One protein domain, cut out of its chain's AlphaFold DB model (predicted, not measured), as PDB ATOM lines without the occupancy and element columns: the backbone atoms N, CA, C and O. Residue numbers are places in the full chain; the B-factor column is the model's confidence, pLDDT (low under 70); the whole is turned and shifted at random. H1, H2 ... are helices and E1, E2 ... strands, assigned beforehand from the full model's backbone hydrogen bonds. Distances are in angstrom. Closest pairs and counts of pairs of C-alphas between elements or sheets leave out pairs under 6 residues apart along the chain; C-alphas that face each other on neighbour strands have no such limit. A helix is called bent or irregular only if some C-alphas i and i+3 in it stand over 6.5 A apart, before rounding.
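This is residues 2 to 135 of the 418 residues of an uncharacterized protein of Candidatus Levybacteria bacterium GW2011_GWA2_37_36 (UniProt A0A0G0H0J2). One helix, H5, lies in the middle, with the other five helices around it. The helical hairpin of H1 and H2 is on one side of H5, the pair H3 and H4 is on the opposite side, and the kinked helix H6 runs from beside H1 to beside H4. The short strand E1 lies at the far end with H3 and H4. The printed part has 134 residues, with six named helices and one named strand in the order H1, H2, H3, E1, H4, H5, H6, and its class is mostly helix. The whole is compact, with a radius of gyration of the C-alphas of 15.5 A and spans of 44 by 35 by 23 A.

H1, residues 2 to 16, begins at C-alpha 2 at (4.211, -29.873, 33.004) and is 21.2 A long from first to last C-alpha. H2, residues 26 to 42, is 24.2 A long. H3, residues 46 to 60, is 21.1 A long. E1, residues 63 to 65, is 6.8 A long. H4, residues 70 to 86, is 22.6 A long and begins at C-alpha 70 at (22.136, 4.904, 30.388). H5, residues 90 to 102, is 17.7 A long. H6, residues 110 to 128, is 23.1 A long and ends at C-alpha 128 at (8.782, -1.015, 38.330). H6 is irregular, with C-alphas 115 and 118 7.6 A apart, and has a kink of 64 degrees near residue 117.

The helix packing is mostly crossed, with one of seven touching pairs at a shallow tilt. That pair is the hairpin of H1 and H2, at 21 degrees, opposite ways, with the closest C-alphas, of Tyr 8 and Leu 34, 6.6 A apart. Residues 32 to 37 of H2 touch residues 91 to 95 of H5, about perpendicular at 89 degrees, and the closest C-alphas, of Gln 32 and Ala 91, are 4.9 A apart. H3 touches H4 at a steep tilt of 43 degrees, opposite ways, closest at the C-alphas of Arg 60 and Val 77, 6.0 A apart. E1 pairs with no named strand. H4 and H5, a helical hairpin, only just touch, with 3 pairs of C-alphas within 8 A. H5 touches H6 at a steep tilt of 53 degrees, opposite ways, closest at the C-alphas of Phe 102 and Val 113, 6.1 A apart. Residues 110 to 114 of H6 touch H1, about perpendicular at 79 degrees, closest at the C-alphas of Leu 15 and Ala 114, 5.9 A apart. H4 and H6 only just touch, with 3 pairs within 8 A. Among the pairs that are apart are H2 and H3, and H3 and H5. Every O i to N i+4 pair is within hydrogen-bond range in H1, H2, H3, H4 and H5, and 13 of 15 are in H6.

The C-alphas farthest apart, of Gly 2 and Lys 66, are 46.7 A apart. The printed part has no cut. No link is long; those from H1 to H2 and from H5 to H6 are short, the other four tight. The mean pLDDT of the printed part is 90.2, and residue 44 alone is under 70.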
ATOM      1  N   GLY A   2       3.924 -29.245  31.693       86.06
ATOM      2  CA  GLY A   2       4.211 -29.873  33.004       86.06
ATOM      3  C   GLY A   2       5.598 -29.536  33.564       86.06
ATOM      4  O   GLY A   2       5.685 -28.849  34.566       86.06
ATOM      5  N   ARG A   3       6.663 -29.812  32.795       87.12
ATOM      6  CA  ARG A   3       8.048 -29.464  33.179       87.12
ATOM      7  C   ARG A   3       8.276 -27.993  33.558       87.12
ATOM      8  O   ARG A   3       9.104 -27.699  34.402       87.12
ATOM      9  N   VAL A   4       7.560 -27.055  32.929       89.19
ATOM     10  CA  VAL A   4       7.688 -25.622  33.260       89.19
ATOM     11  C   VAL A   4       7.003 -25.325  34.590       89.19
ATOM     12  O   VAL A   4       7.534 -24.560  35.383       89.19
ATOM     13  N   ILE A   5       5.847 -25.940  34.848       91.44
ATOM     14  CA  ILE A   5       5.150 -25.816  36.132       91.44
ATOM     15  C   ILE A   5       6.037 -26.366  37.250       91.44
ATOM     16  O   ILE A   5       6.273 -25.651  38.220       91.44
ATOM     17  N   ASP A   6       6.578 -27.572  37.069       92.56
ATOM     18  CA  ASP A   6       7.450 -28.226  38.049       92.56
ATOM     19  C   ASP A   6       8.675 -27.355  38.367       92.56
ATOM     20  O   ASP A   6       8.969 -27.102  39.531       92.56
ATOM     21  N   LEU A   7       9.302 -26.767  37.343       92.94
ATOM     22  CA  LEU A   7      10.446 -25.866  37.500       92.94
ATOM     23  C   LEU A   7      10.120 -24.594  38.304       92.94
ATOM     24  O   LEU A   7      10.915 -24.143  39.128       92.94
ATOM     25  N   TYR A   8       8.951 -23.986  38.083       93.00
ATOM     26  CA  TYR A   8       8.532 -22.819  38.869       93.00
ATOM     27  C   TYR A   8       8.112 -23.185  40.298       93.00
ATOM     28  O   TYR A   8       8.253 -22.351  41.198       93.00
ATOM     29  N   LEU A   9       7.611 -24.404  40.525       93.00
ATOM     30  CA  LEU A   9       7.349 -24.926  41.867       93.00
ATOM     31  C   LEU A   9       8.656 -25.191  42.617       93.00
ATOM     32  O   LEU A   9       8.790 -24.757  43.758       93.00
ATOM     33  N   GLU A  10       9.650 -25.781  41.959       92.81
ATOM     34  CA  GLU A  10      10.992 -25.944  42.519       92.81
ATOM     35  C   GLU A  10      11.614 -24.581  42.857       92.81
ATOM     36  O   GLU A  10      12.104 -24.360  43.967       92.81
ATOM     37  N   PHE A  11      11.517 -23.610  41.944       93.06
ATOM     38  CA  PHE A  11      11.982 -22.250  42.203       93.06
ATOM     39  C   PHE A  11      11.280 -21.626  43.417       93.06
ATOM     40  O   PHE A  11      11.928 -21.006  44.262       93.06
ATOM     41  N   ARG A  12       9.964 -21.825  43.557       93.50
ATOM     42  CA  ARG A  12       9.193 -21.376  44.725       93.50
ATOM     43  C   ARG A  12       9.717 -21.987  46.024       93.50
ATOM     44  O   ARG A  12       9.877 -21.255  47.000       93.50
ATOM     45  N   GLU A  13       9.967 -23.292  46.051       92.44
ATOM     46  CA  GLU A  13      10.502 -23.982  47.229       92.44
ATOM     47  C   GLU A  13      11.886 -23.452  47.608       92.44
ATOM     48  O   GLU A  13      12.123 -23.118  48.770       92.44
ATOM     49  N   GLN A  14      12.762 -23.258  46.620       91.00
ATOM     50  CA  GLN A  14      14.088 -22.670  46.823       91.00
ATOM     51  C   GLN A  14      14.025 -21.250  47.395       91.00
ATOM     52  O   GLN A  14      14.874 -20.878  48.208       91.00
ATOM     53  N   LEU A  15      13.032 -20.452  46.995       90.50
ATOM     54  CA  LEU A  15      12.815 -19.126  47.567       90.50
ATOM     55  C   LEU A  15      12.273 -19.205  48.998       90.50
ATOM     56  O   LEU A  15      12.741 -18.459  49.848       90.50
ATOM     57  N   LEU A  16      11.326 -20.094  49.297       88.88
ATOM     58  CA  LEU A  16      10.777 -20.232  50.654       88.88
ATOM     59  C   LEU A  16      11.803 -20.757  51.665       88.88
ATOM     60  O   LEU A  16      11.760 -20.374  52.831       88.88
ATOM     61  N   ALA A  17      12.738 -21.596  51.215       87.06
ATOM     62  CA  ALA A  17      13.800 -22.152  52.047       87.06
ATOM     63  C   ALA A  17      14.884 -21.128  52.441       87.06
ATOM     64  O   ALA A  17      15.734 -21.430  53.281       87.06
ATOM     65  N   ARG A  18      14.891 -19.929  51.842       83.38
ATOM     66  CA  ARG A  18      15.931 -18.912  52.052       83.38
ATOM     67  C   ARG A  18      15.366 -17.682  52.766       83.38
ATOM     68  O   ARG A  18      14.289 -17.209  52.402       83.38
ATOM     69  N   PRO A  19      16.089 -17.111  53.745       77.38
ATOM     70  CA  PRO A  19      15.717 -15.823  54.306       77.38
ATOM     71  C   PRO A  19      15.931 -14.725  53.256       77.38
ATOM     72  O   PRO A  19      16.994 -14.642  52.642       77.38
ATOM     73  N   HIS A  20      14.928 -13.867  53.075       76.69
ATOM     74  CA  HIS A  20      15.013 -12.693  52.206       76.69
ATOM     75  C   HIS A  20      15.035 -11.428  53.055       76.69
ATOM     76  O   HIS A  20      14.230 -11.264  53.969       76.69
ATOM     77  N   ASP A  21      15.926 -10.507  52.714       73.25
ATOM     78  CA  ASP A  21      16.007  -9.155  53.278       73.25
ATOM     79  C   ASP A  21      14.899  -8.224  52.744       73.25
ATOM     80  O   ASP A  21      14.691  -7.120  53.253       73.25
ATOM     81  N   VAL A  22      14.149  -8.674  51.734       73.75
ATOM     82  CA  VAL A  22      13.036  -7.954  51.109       73.75
ATOM     83  C   VAL A  22      11.710  -8.658  51.412       73.75
ATOM     84  O   VAL A  22      11.616  -9.883  51.433       73.75
ATOM     85  N   LYS A  23      10.636  -7.885  51.609       76.75
ATOM     86  CA  LYS A  23       9.277  -8.427  51.766       76.75
ATOM     87  C   LYS A  23       8.724  -8.873  50.409       76.75
ATOM     88  O   LYS A  23       8.177  -8.062  49.664       76.75
ATOM     89  N   ILE A  24       8.841 -10.163  50.101       80.94
ATOM     90  CA  ILE A  24       8.432 -10.738  48.812       80.94
ATOM     91  C   ILE A  24       7.121 -11.511  48.977       80.94
ATOM     92  O   ILE A  24       7.005 -12.403  49.811       80.94
ATOM     93  N   LYS A  25       6.116 -11.198  48.152       88.44
ATOM     94  CA  LYS A  25       4.912 -12.037  48.022       88.44
ATOM     95  C   LYS A  25       5.204 -13.167  47.032       88.44
ATOM     96  O   LYS A  25       4.783 -13.078  45.880       88.44
ATOM     97  N   ILE A  26       5.955 -14.176  47.485       88.50
ATOM     98  CA  ILE A  26       6.522 -15.245  46.642       88.50
ATOM     99  C   ILE A  26       5.440 -15.915  45.794       88.50
ATOM    100  O   ILE A  26       5.564 -15.926  44.576       88.50
ATOM    101  N   ASP A  27       4.335 -16.361  46.396       90.62
ATOM    102  CA  ASP A  27       3.261 -17.038  45.653       90.62
ATOM    103  C   ASP A  27       2.724 -16.178  44.510       90.62
ATOM    104  O   ASP A  27       2.651 -16.616  43.365       90.62
ATOM    105  N   LYS A  28       2.415 -14.906  44.796       91.38
ATOM    106  CA  LYS A  28       1.922 -13.968  43.784       91.38
ATOM    107  C   LYS A  28       2.922 -13.805  42.640       91.38
ATOM    108  O   LYS A  28       2.503 -13.733  41.489       91.38
ATOM    109  N   LEU A  29       4.213 -13.706  42.949       90.94
ATOM    110  CA  LEU A  29       5.248 -13.574  41.932       90.94
ATOM    111  C   LEU A  29       5.344 -14.835  41.070       90.94
ATOM    112  O   LEU A  29       5.345 -14.721  39.850       90.94
ATOM    113  N   ILE A  30       5.391 -16.013  41.690       93.25
ATOM    114  CA  ILE A  30       5.481 -17.289  40.974       93.25
ATOM    115  C   ILE A  30       4.285 -17.458  40.043       93.25
ATOM    116  O   ILE A  30       4.480 -17.773  38.873       93.25
ATOM    117  N   TYR A  31       3.070 -17.137  40.501       93.06
ATOM    118  CA  TYR A  31       1.892 -17.138  39.634       93.06
ATOM    119  C   TYR A  31       2.048 -16.200  38.436       93.06
ATOM    120  O   TYR A  31       1.745 -16.605  37.320       93.06
ATOM    121  N   GLN A  32       2.548 -14.977  38.645       93.44
ATOM    122  CA  GLN A  32       2.766 -14.007  37.565       93.44
ATOM    123  C   GLN A  32       3.819 -14.477  36.552       93.44
ATOM    124  O   GLN A  32       3.620 -14.319  35.348       93.44
ATOM    125  N   LEU A  33       4.933 -15.048  37.019       93.94
ATOM    126  CA  LEU A  33       6.002 -15.539  36.147       93.94
ATOM    127  C   LEU A  33       5.559 -16.785  35.372       93.94
ATOM    128  O   LEU A  33       5.743 -16.851  34.157       93.94
ATOM    129  N   LEU A  34       4.928 -17.739  36.058       94.12
ATOM    130  CA  LEU A  34       4.432 -18.973  35.460       94.12
ATOM    131  C   LEU A  34       3.343 -18.688  34.422       94.12
ATOM    132  O   LEU A  34       3.431 -19.200  33.308       94.12
ATOM    133  N   SER A  35       2.347 -17.855  34.750       93.31
ATOM    134  CA  SER A  35       1.263 -17.528  33.814       93.31
ATOM    135  C   SER A  35       1.801 -16.868  32.547       93.31
ATOM    136  O   SER A  35       1.433 -17.271  31.446       93.31
ATOM    137  N   SER A  36       2.727 -15.915  32.698       92.88
ATOM    138  CA  SER A  36       3.340 -15.205  31.569       92.88
ATOM    139  C   SER A  36       4.187 -16.147  30.706       92.88
ATOM    140  O   SER A  36       4.087 -16.116  29.480       92.88
ATOM    141  N   HIS A  37       4.974 -17.039  31.324       91.94
ATOM    142  CA  HIS A  37       5.761 -18.040  30.596       91.94
ATOM    143  C   HIS A  37       4.842 -18.963  29.782       91.94
ATOM    144  O   HIS A  37       5.052 -19.151  28.581       91.94
ATOM    145  N   LEU A  38       3.799 -19.518  30.410       91.88
ATOM    146  CA  LEU A  38       2.851 -20.404  29.732       91.88
ATOM    147  C   LEU A  38       2.146 -19.695  28.572       91.88
ATOM    148  O   LEU A  38       2.026 -20.273  27.493       91.88
ATOM    149  N   GLU A  39       1.740 -18.439  28.746       89.56
ATOM    150  CA  GLU A  39       1.117 -17.670  27.671       89.56
ATOM    151  C   GLU A  39       2.074 -17.441  26.491       89.56
ATOM    152  O   GLU A  39       1.671 -17.620  25.344       89.56
ATOM    153  N   ILE A  40       3.358 -17.156  26.737       87.62
ATOM    154  CA  ILE A  40       4.366 -17.020  25.668       87.62
ATOM    155  C   ILE A  40       4.577 -18.340  24.924       87.62
ATOM    156  O   ILE A  40       4.748 -18.337  23.701       87.62
ATOM    157  N   MET A  41       4.564 -19.470  25.637       87.19
ATOM    158  CA  MET A  41       4.650 -20.791  25.007       87.19
ATOM    159  C   MET A  41       3.447 -21.071  24.106       87.19
ATOM    160  O   MET A  41       3.613 -21.668  23.045       87.19
ATOM    161  N   LEU A  42       2.254 -20.648  24.526       86.88
ATOM    162  CA  LEU A  42       1.005 -20.875  23.800       86.88
ATOM    163  C   LEU A  42       0.811 -19.897  22.633       86.88
ATOM    164  O   LEU A  42       0.279 -20.280  21.595       86.88
ATOM    165  N   ASN A  43       1.242 -18.645  22.786       76.25
ATOM    166  CA  ASN A  43       0.978 -17.564  21.842       76.25
ATOM    167  C   ASN A  43       2.233 -16.719  21.579       76.25
ATOM    168  O   ASN A  43       2.340 -15.551  21.962       76.25
ATOM    169  N   LYS A  44       3.207 -17.309  20.877       68.25
ATOM    170  CA  LYS A  44       4.442 -16.609  20.510       68.25
ATOM    171  C   LYS A  44       4.200 -15.612  19.374       68.25
ATOM    172  O   LYS A  44       4.411 -15.920  18.199       68.25
ATOM    173  N   SER A  45       3.825 -14.382  19.715       72.69
ATOM    174  CA  SER A  45       3.706 -13.290  18.742       72.69
ATOM    175  C   SER A  45       5.082 -12.708  18.368       72.69
ATOM    176  O   SER A  45       5.465 -11.614  18.779       72.69
ATOM    177  N   LYS A  46       5.853 -13.444  17.552       78.38
ATOM    178  CA  LYS A  46       7.194 -13.017  17.089       78.38
ATOM    179  C   LYS A  46       7.206 -11.583  16.533       78.38
ATOM    180  O   LYS A  46       8.159 -10.849  16.769       78.38
ATOM    181  N   ASP A  47       6.129 -11.163  15.873       81.25
ATOM    182  CA  ASP A  47       5.995  -9.815  15.313       81.25
ATOM    183  C   ASP A  47       5.954  -8.717  16.387       81.25
ATOM    184  O   ASP A  47       6.504  -7.637  16.182       81.25
ATOM    185  N   ILE A  48       5.312  -8.968  17.538       85.50
ATOM    186  CA  ILE A  48       5.271  -7.992  18.641       85.50
ATOM    187  C   ILE A  48       6.671  -7.785  19.198       85.50
ATOM    188  O   ILE A  48       7.064  -6.639  19.405       85.50
ATOM    189  N   GLU A  49       7.426  -8.865  19.390       88.00
ATOM    190  CA  GLU A  49       8.800  -8.801  19.893       88.00
ATOM    191  C   GLU A  49       9.716  -8.028  18.940       88.00
ATOM    192  O   GLU A  49      10.388  -7.082  19.349       88.00
ATOM    193  N   LEU A  50       9.696  -8.372  17.648       88.56
ATOM    194  CA  LEU A  50      10.547  -7.730  16.642       88.56
ATOM    195  C   LEU A  50      10.272  -6.228  16.532       88.56
ATOM    196  O   LEU A  50      11.202  -5.421  16.521       88.56
ATOM    197  N   ILE A  51       8.996  -5.842  16.492       90.56
ATOM    198  CA  ILE A  51       8.621  -4.433  16.375       90.56
ATOM    199  C   ILE A  51       8.888  -3.691  17.686       90.56
ATOM    200  O   ILE A  51       9.346  -2.551  17.647       90.56
ATOM    201  N   SER A  52       8.678  -4.324  18.844       94.00
ATOM    202  CA  SER A  52       9.040  -3.733  20.139       94.00
ATOM    203  C   SER A  52      10.537  -3.432  20.204       94.00
ATOM    204  O   SER A  52      10.915  -2.324  20.576       94.00
ATOM    205  N   ASN A  53      11.384  -4.364  19.763       93.44
ATOM    206  CA  ASN A  53      12.832  -4.165  19.712       93.44
ATOM    207  C   ASN A  53      13.222  -3.046  18.738       93.44
ATOM    208  O   ASN A  53      14.043  -2.193  19.073       93.44
ATOM    209  N   PHE A  54      12.590  -2.990  17.563       92.12
ATOM    210  CA  PHE A  54      12.805  -1.903  16.607       92.12
ATOM    211  C   PHE A  54      12.454  -0.529  17.203       92.12
ATOM    212  O   PHE A  54      13.261   0.402  17.147       92.12
ATOM    213  N   ILE A  55      11.283  -0.408  17.838       94.25
ATOM    214  CA  ILE A  55      10.851   0.831  18.503       94.25
ATOM    215  C   ILE A  55      11.813   1.196  19.641       94.25
ATOM    216  O   ILE A  55      12.174   2.364  19.785       94.25
ATOM    217  N   PHE A  56      12.238   0.215  20.442       95.62
ATOM    218  CA  PHE A  56      13.189   0.418  21.533       95.62
ATOM    219  C   PHE A  56      14.491   1.050  21.029       95.62
ATOM    220  O   PHE A  56      14.887   2.102  21.533       95.62
ATOM    221  N   HIS A  57      15.116   0.476  19.998       92.88
ATOM    222  CA  HIS A  57      16.370   1.002  19.455       92.88
ATOM    223  C   HIS A  57      16.220   2.407  18.874       92.88
ATOM    224  O   HIS A  57      17.096   3.246  19.076       92.88
ATOM    225  N   LEU A  58      15.091   2.697  18.226       90.94
ATOM    226  CA  LEU A  58      14.834   4.015  17.659       90.94
ATOM    227  C   LEU A  58      14.615   5.093  18.737       90.94
ATOM    228  O   LEU A  58      15.015   6.246  18.569       90.94
ATOM    229  N   LEU A  59      13.942   4.742  19.838       92.44
ATOM    230  CA  LEU A  59      13.532   5.708  20.860       92.44
ATOM    231  C   LEU A  59      14.530   5.858  22.009       92.44
ATOM    232  O   LEU A  59      14.552   6.931  22.617       92.44
ATOM    233  N   ARG A  60      15.358   4.847  22.306       93.38
ATOM    234  CA  ARG A  60      16.293   4.892  23.449       93.38
ATOM    235  C   ARG A  60      17.244   6.089  23.379       93.38
ATOM    236  O   ARG A  60      17.465   6.761  24.376       93.38
ATOM    237  N   GLU A  61      17.727   6.423  22.183       88.44
ATOM    238  CA  GLU A  61      18.681   7.520  21.960       88.44
ATOM    239  C   GLU A  61      18.002   8.896  21.961       88.44
ATOM    240  O   GLU A  61      18.655   9.932  22.060       88.44
ATOM    241  N   ARG A  62      16.667   8.923  21.890       90.12
ATOM    242  CA  ARG A  62      15.860  10.148  21.944       90.12
ATOM    243  C   ARG A  62      15.434  10.515  23.357       90.12
ATOM    244  O   ARG A  62      14.786  11.544  23.536       90.12
ATOM    245  N   ILE A  63      15.752   9.689  24.347       93.19
ATOM    246  CA  ILE A  63      15.409   9.919  25.746       93.19
ATOM    247  C   ILE A  63      16.716  10.119  26.507       93.19
ATOM    248  O   ILE A  63      17.644   9.328  26.398       93.19
ATOM    249  N   VAL A  64      16.814  11.204  27.265       92.94
ATOM    250  CA  VAL A  64      18.002  11.545  28.048       92.94
ATOM    251  C   VAL A  64      17.566  11.809  29.478       92.94
ATOM    252  O   VAL A  64      16.742  12.693  29.728       92.94
ATOM    253  N   ILE A  65      18.129  11.043  30.411       93.31
ATOM    254  CA  ILE A  65      17.972  11.249  31.850       93.31
ATOM    255  C   ILE A  65      19.282  11.864  32.342       93.31
ATOM    256  O   ILE A  65      20.317  11.210  32.300       93.31
ATOM    257  N   LYS A  66      19.264  13.150  32.715       90.25
ATOM    258  CA  LYS A  66      20.490  13.931  32.983       90.25
ATOM    259  C   LYS A  66      21.311  13.396  34.162       90.25
ATOM    260  O   LYS A  66      22.519  13.583  34.199       90.25
ATOM    261  N   ASP A  67      20.637  12.820  35.146       90.12
ATOM    262  CA  ASP A  67      21.175  12.463  36.459       90.12
ATOM    263  C   ASP A  67      20.997  10.975  36.785       90.12
ATOM    264  O   ASP A  67      20.894  10.613  37.955       90.12
ATOM    265  N   ASP A  68      20.952  10.126  35.758       92.88
ATOM    266  CA  ASP A  68      20.884   8.673  35.907       92.88
ATOM    267  C   ASP A  68      21.704   7.951  34.825       92.88
ATOM    268  O   ASP A  68      22.164   8.563  33.857       92.88
ATOM    269  N   SER A  69      21.900   6.643  34.991       92.94
ATOM    270  CA  SER A  69      22.654   5.807  34.062       92.94
ATOM    271  C   SER A  69      21.909   5.574  32.741       92.94
ATOM    272  O   SER A  69      20.676   5.571  32.657       92.94
ATOM    273  N   ALA A  70      22.681   5.324  31.678       93.31
ATOM    274  CA  ALA A  70      22.136   4.904  30.388       93.31
ATOM    275  C   ALA A  70      21.413   3.546  30.475       93.31
ATOM    276  O   ALA A  70      20.458   3.320  29.739       93.31
ATOM    277  N   GLU A  71      21.833   2.678  31.396       92.69
ATOM    278  CA  GLU A  71      21.198   1.386  31.663       92.69
ATOM    279  C   GLU A  71      19.783   1.564  32.227       92.69
ATOM    280  O   GLU A  71      18.827   1.025  31.672       92.69
ATOM    281  N   ASN A  72      19.620   2.414  33.248       93.88
ATOM    282  CA  ASN A  72      18.305   2.740  33.806       93.88
ATOM    283  C   ASN A  72      17.406   3.386  32.756       93.88
ATOM    284  O   ASN A  72      16.236   3.024  32.629       93.88
ATOM    285  N   ARG A  73      17.949   4.300  31.943       95.19
ATOM    286  CA  ARG A  73      17.223   4.838  30.789       95.19
ATOM    287  C   ARG A  73      16.734   3.706  29.887       95.19
ATOM    288  O   ARG A  73      15.544   3.665  29.589       95.19
ATOM    289  N   ASP A  74      17.613   2.813  29.451       95.81
ATOM    290  CA  ASP A  74      17.274   1.754  28.501       95.81
ATOM    291  C   ASP A  74      16.209   0.807  29.069       95.81
ATOM    292  O   ASP A  74      15.217   0.532  28.394       95.81
ATOM    293  N   ILE A  75      16.316   0.414  30.340       95.62
ATOM    294  CA  ILE A  75      15.292  -0.388  31.024       95.62
ATOM    295  C   ILE A  75      13.943   0.339  31.033       95.62
ATOM    296  O   ILE A  75      12.905  -0.245  30.716       95.62
ATOM    297  N   GLN A  76      13.928   1.636  31.337       96.69
ATOM    298  CA  GLN A  76      12.687   2.408  31.357       96.69
ATOM    299  C   GLN A  76      12.084   2.598  29.961       96.69
ATOM    300  O   GLN A  76      10.858   2.593  29.818       96.69
ATOM    301  N   VAL A  77      12.908   2.727  28.917       96.62
ATOM    302  CA  VAL A  77      12.430   2.752  27.527       96.62
ATOM    303  C   VAL A  77      11.864   1.394  27.134       96.62
ATOM    304  O   VAL A  77      10.779   1.345  26.554       96.62
ATOM    305  N   PHE A  78      12.527   0.299  27.506       96.44
ATOM    306  CA  PHE A  78      12.031  -1.058  27.293       96.44
ATOM    307  C   PHE A  78      10.651  -1.257  27.940       96.44
ATOM    308  O   PHE A  78       9.686  -1.587  27.245       96.44
ATOM    309  N   ILE A  79      10.513  -0.938  29.234       96.44
ATOM    310  CA  ILE A  79       9.234  -0.992  29.965       96.44
ATOM    311  C   ILE A  79       8.176  -0.133  29.264       96.44
ATOM    312  O   ILE A  79       7.028  -0.555  29.094       96.44
ATOM    313  N   ALA A  80       8.543   1.078  28.846       96.94
ATOM    314  CA  ALA A  80       7.625   1.995  28.192       96.94
ATOM    315  C   ALA A  80       7.127   1.471  26.841       96.94
ATOM    316  O   ALA A  80       5.931   1.572  26.567       96.94
ATOM    317  N   VAL A  81       8.003   0.886  26.019       97.12
ATOM    318  CA  VAL A  81       7.631   0.283  24.733       97.12
ATOM    319  C   VAL A  81       6.728  -0.923  24.949       97.12
ATOM    320  O   VAL A  81       5.640  -0.961  24.378       97.12
ATOM    321  N   ARG A  82       7.099  -1.855  25.831       95.06
ATOM    322  CA  ARG A  82       6.278  -3.035  26.151       95.06
ATOM    323  C   ARG A  82       4.883  -2.634  26.647       95.06
ATOM    324  O   ARG A  82       3.865  -3.051  26.094       95.06
ATOM    325  N   ARG A  83       4.802  -1.703  27.601       94.56
ATOM    326  CA  ARG A  83       3.520  -1.228  28.151       94.56
ATOM    327  C   ARG A  83       2.680  -0.457  27.128       94.56
ATOM    328  O   ARG A  83       1.456  -0.595  27.086       94.56
ATOM    329  N   ALA A  84       3.302   0.399  26.318       93.56
ATOM    330  CA  ALA A  84       2.574   1.285  25.412       93.56
ATOM    331  C   ALA A  84       2.220   0.621  24.071       93.56
ATOM    332  O   ALA A  84       1.112   0.856  23.574       93.56
ATOM    333  N   PHE A  85       3.114  -0.193  23.504       94.81
ATOM    334  CA  PHE A  85       2.955  -0.869  22.214       94.81
ATOM    335  C   PHE A  85       2.459  -2.310  22.372       94.81
ATOM    336  O   PHE A  85       1.363  -2.601  21.892       94.81
ATOM    337  N   ALA A  86       3.209  -3.171  23.074       92.19
ATOM    338  CA  ALA A  86       2.870  -4.593  23.234       92.19
ATOM    339  C   ALA A  86       1.629  -4.825  24.118       92.19
ATOM    340  O   ALA A  86       0.946  -5.831  23.960       92.19
ATOM    341  N   LYS A  87       1.272  -3.831  24.946       91.81
ATOM    342  CA  LYS A  87       0.145  -3.861  25.899       91.81
ATOM    343  C   LYS A  87       0.338  -4.847  27.044       91.81
ATOM    344  O   LYS A  87      -0.648  -5.277  27.635       91.81
ATOM    345  N   ASP A  88       1.589  -5.110  27.392       92.75
ATOM    346  CA  ASP A  88       1.935  -5.926  28.545       92.75
ATOM    347  C   ASP A  88       1.293  -5.393  29.821       92.75
ATOM    348  O   ASP A  88       1.347  -4.193  30.131       92.75
ATOM    349  N   ASP A  89       0.718  -6.318  30.577       91.19
ATOM    350  CA  ASP A  89       0.305  -6.059  31.940       91.19
ATOM    351  C   ASP A  89       1.513  -6.079  32.895       91.19
ATOM    352  O   ASP A  89       2.675  -6.230  32.511       91.19
ATOM    353  N   ILE A  90       1.246  -5.894  34.186       91.00
ATOM    354  CA  ILE A  90       2.308  -5.889  35.198       91.00
ATOM    355  C   ILE A  90       2.990  -7.262  35.298       91.00
ATOM    356  O   ILE A  90       4.179  -7.302  35.600       91.00
ATOM    357  N   ALA A  91       2.271  -8.367  35.075       92.56
ATOM    358  CA  ALA A  91       2.835  -9.710  35.174       92.56
ATOM    359  C   ALA A  91       3.839  -9.959  34.041       92.56
ATOM    360  O   ALA A  91       4.979 -10.327  34.320       92.56
ATOM    361  N   PHE A  92       3.467  -9.625  32.806       93.31
ATOM    362  CA  PHE A  92       4.339  -9.710  31.638       93.31
ATOM    363  C   PHE A  92       5.571  -8.820  31.750       93.31
ATOM    364  O   PHE A  92       6.685  -9.279  31.508       93.31
ATOM    365  N   LEU A  93       5.407  -7.564  32.178       93.88
ATOM    366  CA  LEU A  93       6.549  -6.668  32.383       93.88
ATOM    367  C   LEU A  93       7.532  -7.241  33.406       93.88
ATOM    368  O   LEU A  93       8.740  -7.232  33.172       93.88
ATOM    369  N   LYS A  94       7.019  -7.767  34.526       93.50
ATOM    370  CA  LYS A  94       7.858  -8.421  35.536       93.50
ATOM    371  C   LYS A  94       8.538  -9.660  34.982       93.50
ATOM    372  O   LYS A  94       9.713  -9.841  35.260       93.50
ATOM    373  N   PHE A  95       7.836 -10.474  34.199       94.06
ATOM    374  CA  PHE A  95       8.405 -11.654  33.560       94.06
ATOM    375  C   PHE A  95       9.553 -11.298  32.605       94.06
ATOM    376  O   PHE A  95      10.635 -11.862  32.720       94.06
ATOM    377  N   HIS A  96       9.366 -10.316  31.721       92.69
ATOM    378  CA  HIS A  96      10.412  -9.907  30.783       92.69
ATOM    379  C   HIS A  96      11.628  -9.295  31.477       92.69
ATOM    380  O   HIS A  96      12.760  -9.631  31.136       92.69
ATOM    381  N   LEU A  97      11.413  -8.435  32.478       93.31
ATOM    382  CA  LEU A  97      12.516  -7.918  33.288       93.31
ATOM    383  C   LEU A  97      13.208  -9.050  34.046       93.31
ATOM    384  O   LEU A  97      14.430  -9.088  34.101       93.31
ATOM    385  N   PHE A  98      12.444  -9.992  34.596       93.75
ATOM    386  CA  PHE A  98      12.991 -11.149  35.288       93.75
ATOM    387  C   PHE A  98      13.902 -11.973  34.364       93.75
ATOM    388  O   PHE A  98      15.046 -12.224  34.733       93.75
ATOM    389  N   GLU A  99      13.460 -12.317  33.147       92.12
ATOM    390  CA  GLU A  99      14.312 -13.007  32.163       92.12
ATOM    391  C   GLU A  99      15.569 -12.193  31.809       92.12
ATOM    392  O   GLU A  99      16.622 -12.776  31.565       92.12
ATOM    393  N   GLN A 100      15.492 -10.860  31.797       89.62
ATOM    394  CA  GLN A 100      16.640  -9.999  31.509       89.62
ATOM    395  C   GLN A 100      17.659  -9.953  32.660       89.62
ATOM    396  O   GLN A 100      18.860  -9.951  32.403       89.62
ATOM    397  N   TYR A 101      17.202  -9.932  33.917       89.88
ATOM    398  CA  TYR A 101      18.075  -9.897  35.099       89.88
ATOM    399  C   TYR A 101      18.674 -11.259  35.452       89.88
ATOM    400  O   TYR A 101      19.820 -11.333  35.889       89.88
ATOM    401  N   PHE A 102      17.888 -12.325  35.313       90.38
ATOM    402  CA  PHE A 102      18.237 -13.654  35.817       90.38
ATOM    403  C   PHE A 102      18.489 -14.681  34.712       90.38
ATOM    404  O   PHE A 102      18.960 -15.781  34.996       90.38
ATOM    405  N   GLY A 103      18.185 -14.344  33.459       89.00
ATOM    406  CA  GLY A 103      18.101 -15.319  32.381       89.00
ATOM    407  C   GLY A 103      16.824 -16.157  32.466       89.00
ATOM    408  O   GLY A 103      15.993 -16.019  33.366       89.00
ATOM    409  N   ARG A 104      16.661 -17.062  31.499       88.56
ATOM    410  CA  ARG A 104      15.599 -18.071  31.561       88.56
ATOM    411  C   ARG A 104      15.907 -19.063  32.663       88.56
ATOM    412  O   ARG A 104      17.001 -19.620  32.664       88.56
ATOM    413  N   ILE A 105      14.941 -19.319  33.541       88.56
ATOM    414  CA  ILE A 105      15.084 -20.389  34.528       88.56
ATOM    415  C   ILE A 105      15.141 -21.720  33.779       88.56
ATOM    416  O   ILE A 105      14.313 -21.996  32.907       88.56
ATOM    417  N   THR A 106      16.126 -22.526  34.137       89.69
ATOM    418  CA  THR A 106      16.318 -23.912  33.726       89.69
ATOM    419  C   THR A 106      16.592 -24.747  34.972       89.69
ATOM    420  O   THR A 106      16.967 -24.208  36.015       89.69
ATOM    421  N   GLU A 107      16.434 -26.065  34.864       87.19
ATOM    422  CA  GLU A 107      16.760 -27.005  35.950       87.19
ATOM    423  C   GLU A 107      18.212 -26.815  36.441       87.19
ATOM    424  O   GLU A 107      18.502 -26.908  37.626       87.19
ATOM    425  N   GLU A 108      19.125 -26.431  35.545       88.06
ATOM    426  CA  GLU A 108      20.542 -26.219  35.862       88.06
ATOM    427  C   GLU A 108      20.818 -24.930  36.651       88.06
ATOM    428  O   GLU A 108      21.761 -24.875  37.442       88.06
ATOM    429  N   ASN A 109      20.033 -23.868  36.437       90.44
ATOM    430  CA  ASN A 109      20.328 -22.550  37.005       90.44
ATOM    431  C   ASN A 109      19.389 -22.136  38.144       90.44
ATOM    432  O   ASN A 109      19.691 -21.156  38.831       90.44
ATOM    433  N   VAL A 110      18.307 -22.879  38.404       89.69
ATOM    434  CA  VAL A 110      17.268 -22.518  39.384       89.69
ATOM    435  C   VAL A 110      17.840 -22.204  40.772       89.69
ATOM    436  O   VAL A 110      17.481 -21.192  41.380       89.69
ATOM    437  N   HIS A 111      18.820 -22.981  41.242       88.38
ATOM    438  CA  HIS A 111      19.481 -22.752  42.531       88.38
ATOM    439  C   HIS A 111      20.336 -21.477  42.557       88.38
ATOM    440  O   HIS A 111      20.403 -20.799  43.589       88.38
ATOM    441  N   THR A 112      20.989 -21.144  41.439       88.50
ATOM    442  CA  THR A 112      21.819 -19.934  41.304       88.50
ATOM    443  C   THR A 112      20.951 -18.680  41.217       88.50
ATOM    444  O   THR A 112      21.221 -17.689  41.900       88.50
ATOM    445  N   VAL A 113      19.852 -18.758  40.460       90.81
ATOM    446  CA  VAL A 113      18.851 -17.696  40.347       90.81
ATOM    447  C   VAL A 113      18.217 -17.444  41.711       90.81
ATOM    448  O   VAL A 113      18.172 -16.297  42.146       90.81
ATOM    449  N   ALA A 114      17.825 -18.497  42.437       88.88
ATOM    450  CA  ALA A 114      17.280 -18.383  43.791       88.88
ATOM    451  C   ALA A 114      18.271 -17.754  44.786       88.88
ATOM    452  O   ALA A 114      17.859 -17.009  45.672       88.88
ATOM    453  N   GLY A 115      19.577 -18.009  44.635       87.38
ATOM    454  CA  GLY A 115      20.611 -17.418  45.491       87.38
ATOM    455  C   GLY A 115      20.825 -15.929  45.291       87.38
ATOM    456  O   GLY A 115      20.997 -15.204  46.266       87.38
ATOM    457  N   ASN A 116      20.745 -15.457  44.049       87.31
ATOM    458  CA  ASN A 116      20.905 -14.039  43.723       87.31
ATOM    459  C   ASN A 116      19.570 -13.280  43.666       87.31
ATOM    460  O   ASN A 116      19.541 -12.081  43.367       87.31
ATOM    461  N   PHE A 117      18.464 -13.968  43.957       89.69
ATOM    462  CA  PHE A 117      17.118 -13.475  43.716       89.69
ATOM    463  C   PHE A 117      16.814 -12.181  44.469       89.69
ATOM    464  O   PHE A 117      16.321 -11.237  43.862       89.69
ATOM    465  N   ALA A 118      17.145 -12.095  45.758       86.69
ATOM    466  CA  ALA A 118      16.794 -10.939  46.581       86.69
ATOM    467  C   ALA A 118      17.364  -9.616  46.027       86.69
ATOM    468  O   ALA A 118      16.642  -8.623  45.901       86.69
ATOM    469  N   LYS A 119      18.635  -9.629  45.597       86.62
ATOM    470  CA  LYS A 119      19.303  -8.464  44.999       86.62
ATOM    471  C   LYS A 119      18.659  -8.064  43.670       86.62
ATOM    472  O   LYS A 119      18.318  -6.897  43.492       86.62
ATOM    473  N   GLY A 120      18.464  -9.017  42.756       89.38
ATOM    474  CA  GLY A 120      17.857  -8.721  41.454       89.38
ATOM    475  C   GLY A 120      16.374  -8.346  41.562       89.38
ATOM    476  O   GLY A 120      15.901  -7.479  40.835       89.38
ATOM    477  N   TYR A 121      15.644  -8.920  42.522       90.38
ATOM    478  CA  TYR A 121      14.244  -8.592  42.775       90.38
ATOM    479  C   TYR A 121      14.083  -7.170  43.315       90.38
ATOM    480  O   TYR A 121      13.175  -6.453  42.896       90.38
ATOM    481  N   LYS A 122      14.989  -6.730  44.199       90.00
ATOM    482  CA  LYS A 122      15.029  -5.344  44.679       90.00
ATOM    483  C   LYS A 122      15.233  -4.356  43.530       90.00
ATOM    484  O   LYS A 122      14.528  -3.350  43.473       90.00
ATOM    485  N   GLU A 123      16.149  -4.664  42.613       90.88
ATOM    486  CA  GLU A 123      16.398  -3.836  41.432       90.88
ATOM    487  C   GLU A 123      15.173  -3.811  40.504       90.88
ATOM    488  O   GLU A 123      14.669  -2.742  40.164       90.88
ATOM    489  N   LEU A 124      14.604  -4.979  40.194       93.06
ATOM    490  CA  LEU A 124      13.391  -5.110  39.383       93.06
ATOM    491  C   LEU A 124      12.223  -4.298  39.961       93.06
ATOM    492  O   LEU A 124      11.585  -3.530  39.238       93.06
ATOM    493  N   GLU A 125      11.934  -4.422  41.259       91.31
ATOM    494  CA  GLU A 125      10.875  -3.638  41.906       91.31
ATOM    495  C   GLU A 125      11.188  -2.134  41.902       91.31
ATOM    496  O   GLU A 125      10.268  -1.328  41.724       91.31
ATOM    497  N   GLY A 126      12.464  -1.750  42.024       92.50
ATOM    498  CA  GLY A 126      12.925  -0.371  41.853       92.50
ATOM    499  C   GLY A 126      12.579   0.187  40.471       92.50
ATOM    500  O   GLY A 126      11.955   1.246  40.368       92.50
ATOM    501  N   GLN A 127      12.865  -0.571  39.411       94.31
ATOM    502  CA  GLN A 127      12.533  -0.195  38.031       94.31
ATOM    503  C   GLN A 127      11.019  -0.131  37.793       94.31
ATOM    504  O   GLN A 127      10.524   0.775  37.115       94.31
ATOM    505  N   MET A 128      10.247  -1.033  38.407       92.56
ATOM    506  CA  MET A 128       8.782  -1.015  38.330       92.56
ATOM    507  C   MET A 128       8.166   0.204  39.030       92.56
ATOM    508  O   MET A 128       7.085   0.654  38.636       92.56
ATOM    509  N   HIS A 129       8.837   0.780  40.030       92.94
ATOM    510  CA  HIS A 129       8.393   1.962  40.779       92.94
ATOM    511  C   HIS A 129       9.173   3.235  40.433       92.94
ATOM    512  O   HIS A 129       9.097   4.227  41.158       92.94
ATOM    513  N   TYR A 130       9.860   3.237  39.293       93.56
ATOM    514  CA  TYR A 130      10.748   4.322  38.910       93.56
ATOM    515  C   TYR A 130      10.028   5.693  38.836       93.56
ATOM    516  O   TYR A 130       8.965   5.792  38.204       93.56
ATOM    517  N   PRO A 131      10.574   6.772  39.442       89.56
ATOM    518  CA  PRO A 131       9.830   8.017  39.693       89.56
ATOM    519  C   PRO A 131       9.280   8.719  38.446       89.56
ATOM    520  O   PRO A 131       8.213   9.333  38.486       89.56
ATOM    521  N   ILE A 132       9.999   8.639  37.324       90.38
ATOM    522  CA  ILE A 132       9.659   9.346  36.078       90.38
ATOM    523  C   ILE A 132       9.114   8.415  34.984       90.38
ATOM    524  O   ILE A 132       8.901   8.870  33.857       90.38
ATOM    525  N   LYS A 133       8.811   7.145  35.308       93.19
ATOM    526  CA  LYS A 133       8.339   6.133  34.341       93.19
ATOM    527  C   LYS A 133       7.146   6.604  33.511       93.19
ATOM    528  O   LYS A 133       7.114   6.431  32.298       93.19
ATOM    529  N   GLU A 134       6.184   7.286  34.135       90.81
ATOM    530  CA  GLU A 134       4.959   7.729  33.458       90.81
ATOM    531  C   GLU A 134       5.234   8.827  32.420       90.81
ATOM    532  O   GLU A 134       4.531   8.917  31.410       90.81
ATOM    533  N   ARG A 135       6.288   9.638  32.613       90.62
ATOM    534  CA  ARG A 135       6.723  10.630  31.616       90.62
ATOM    535  C   ARG A 135       7.331   9.944  30.395       90.62
ATOM    536  O   ARG A 135       6.997  10.318  29.274       90.62
TER     537      ARG A 135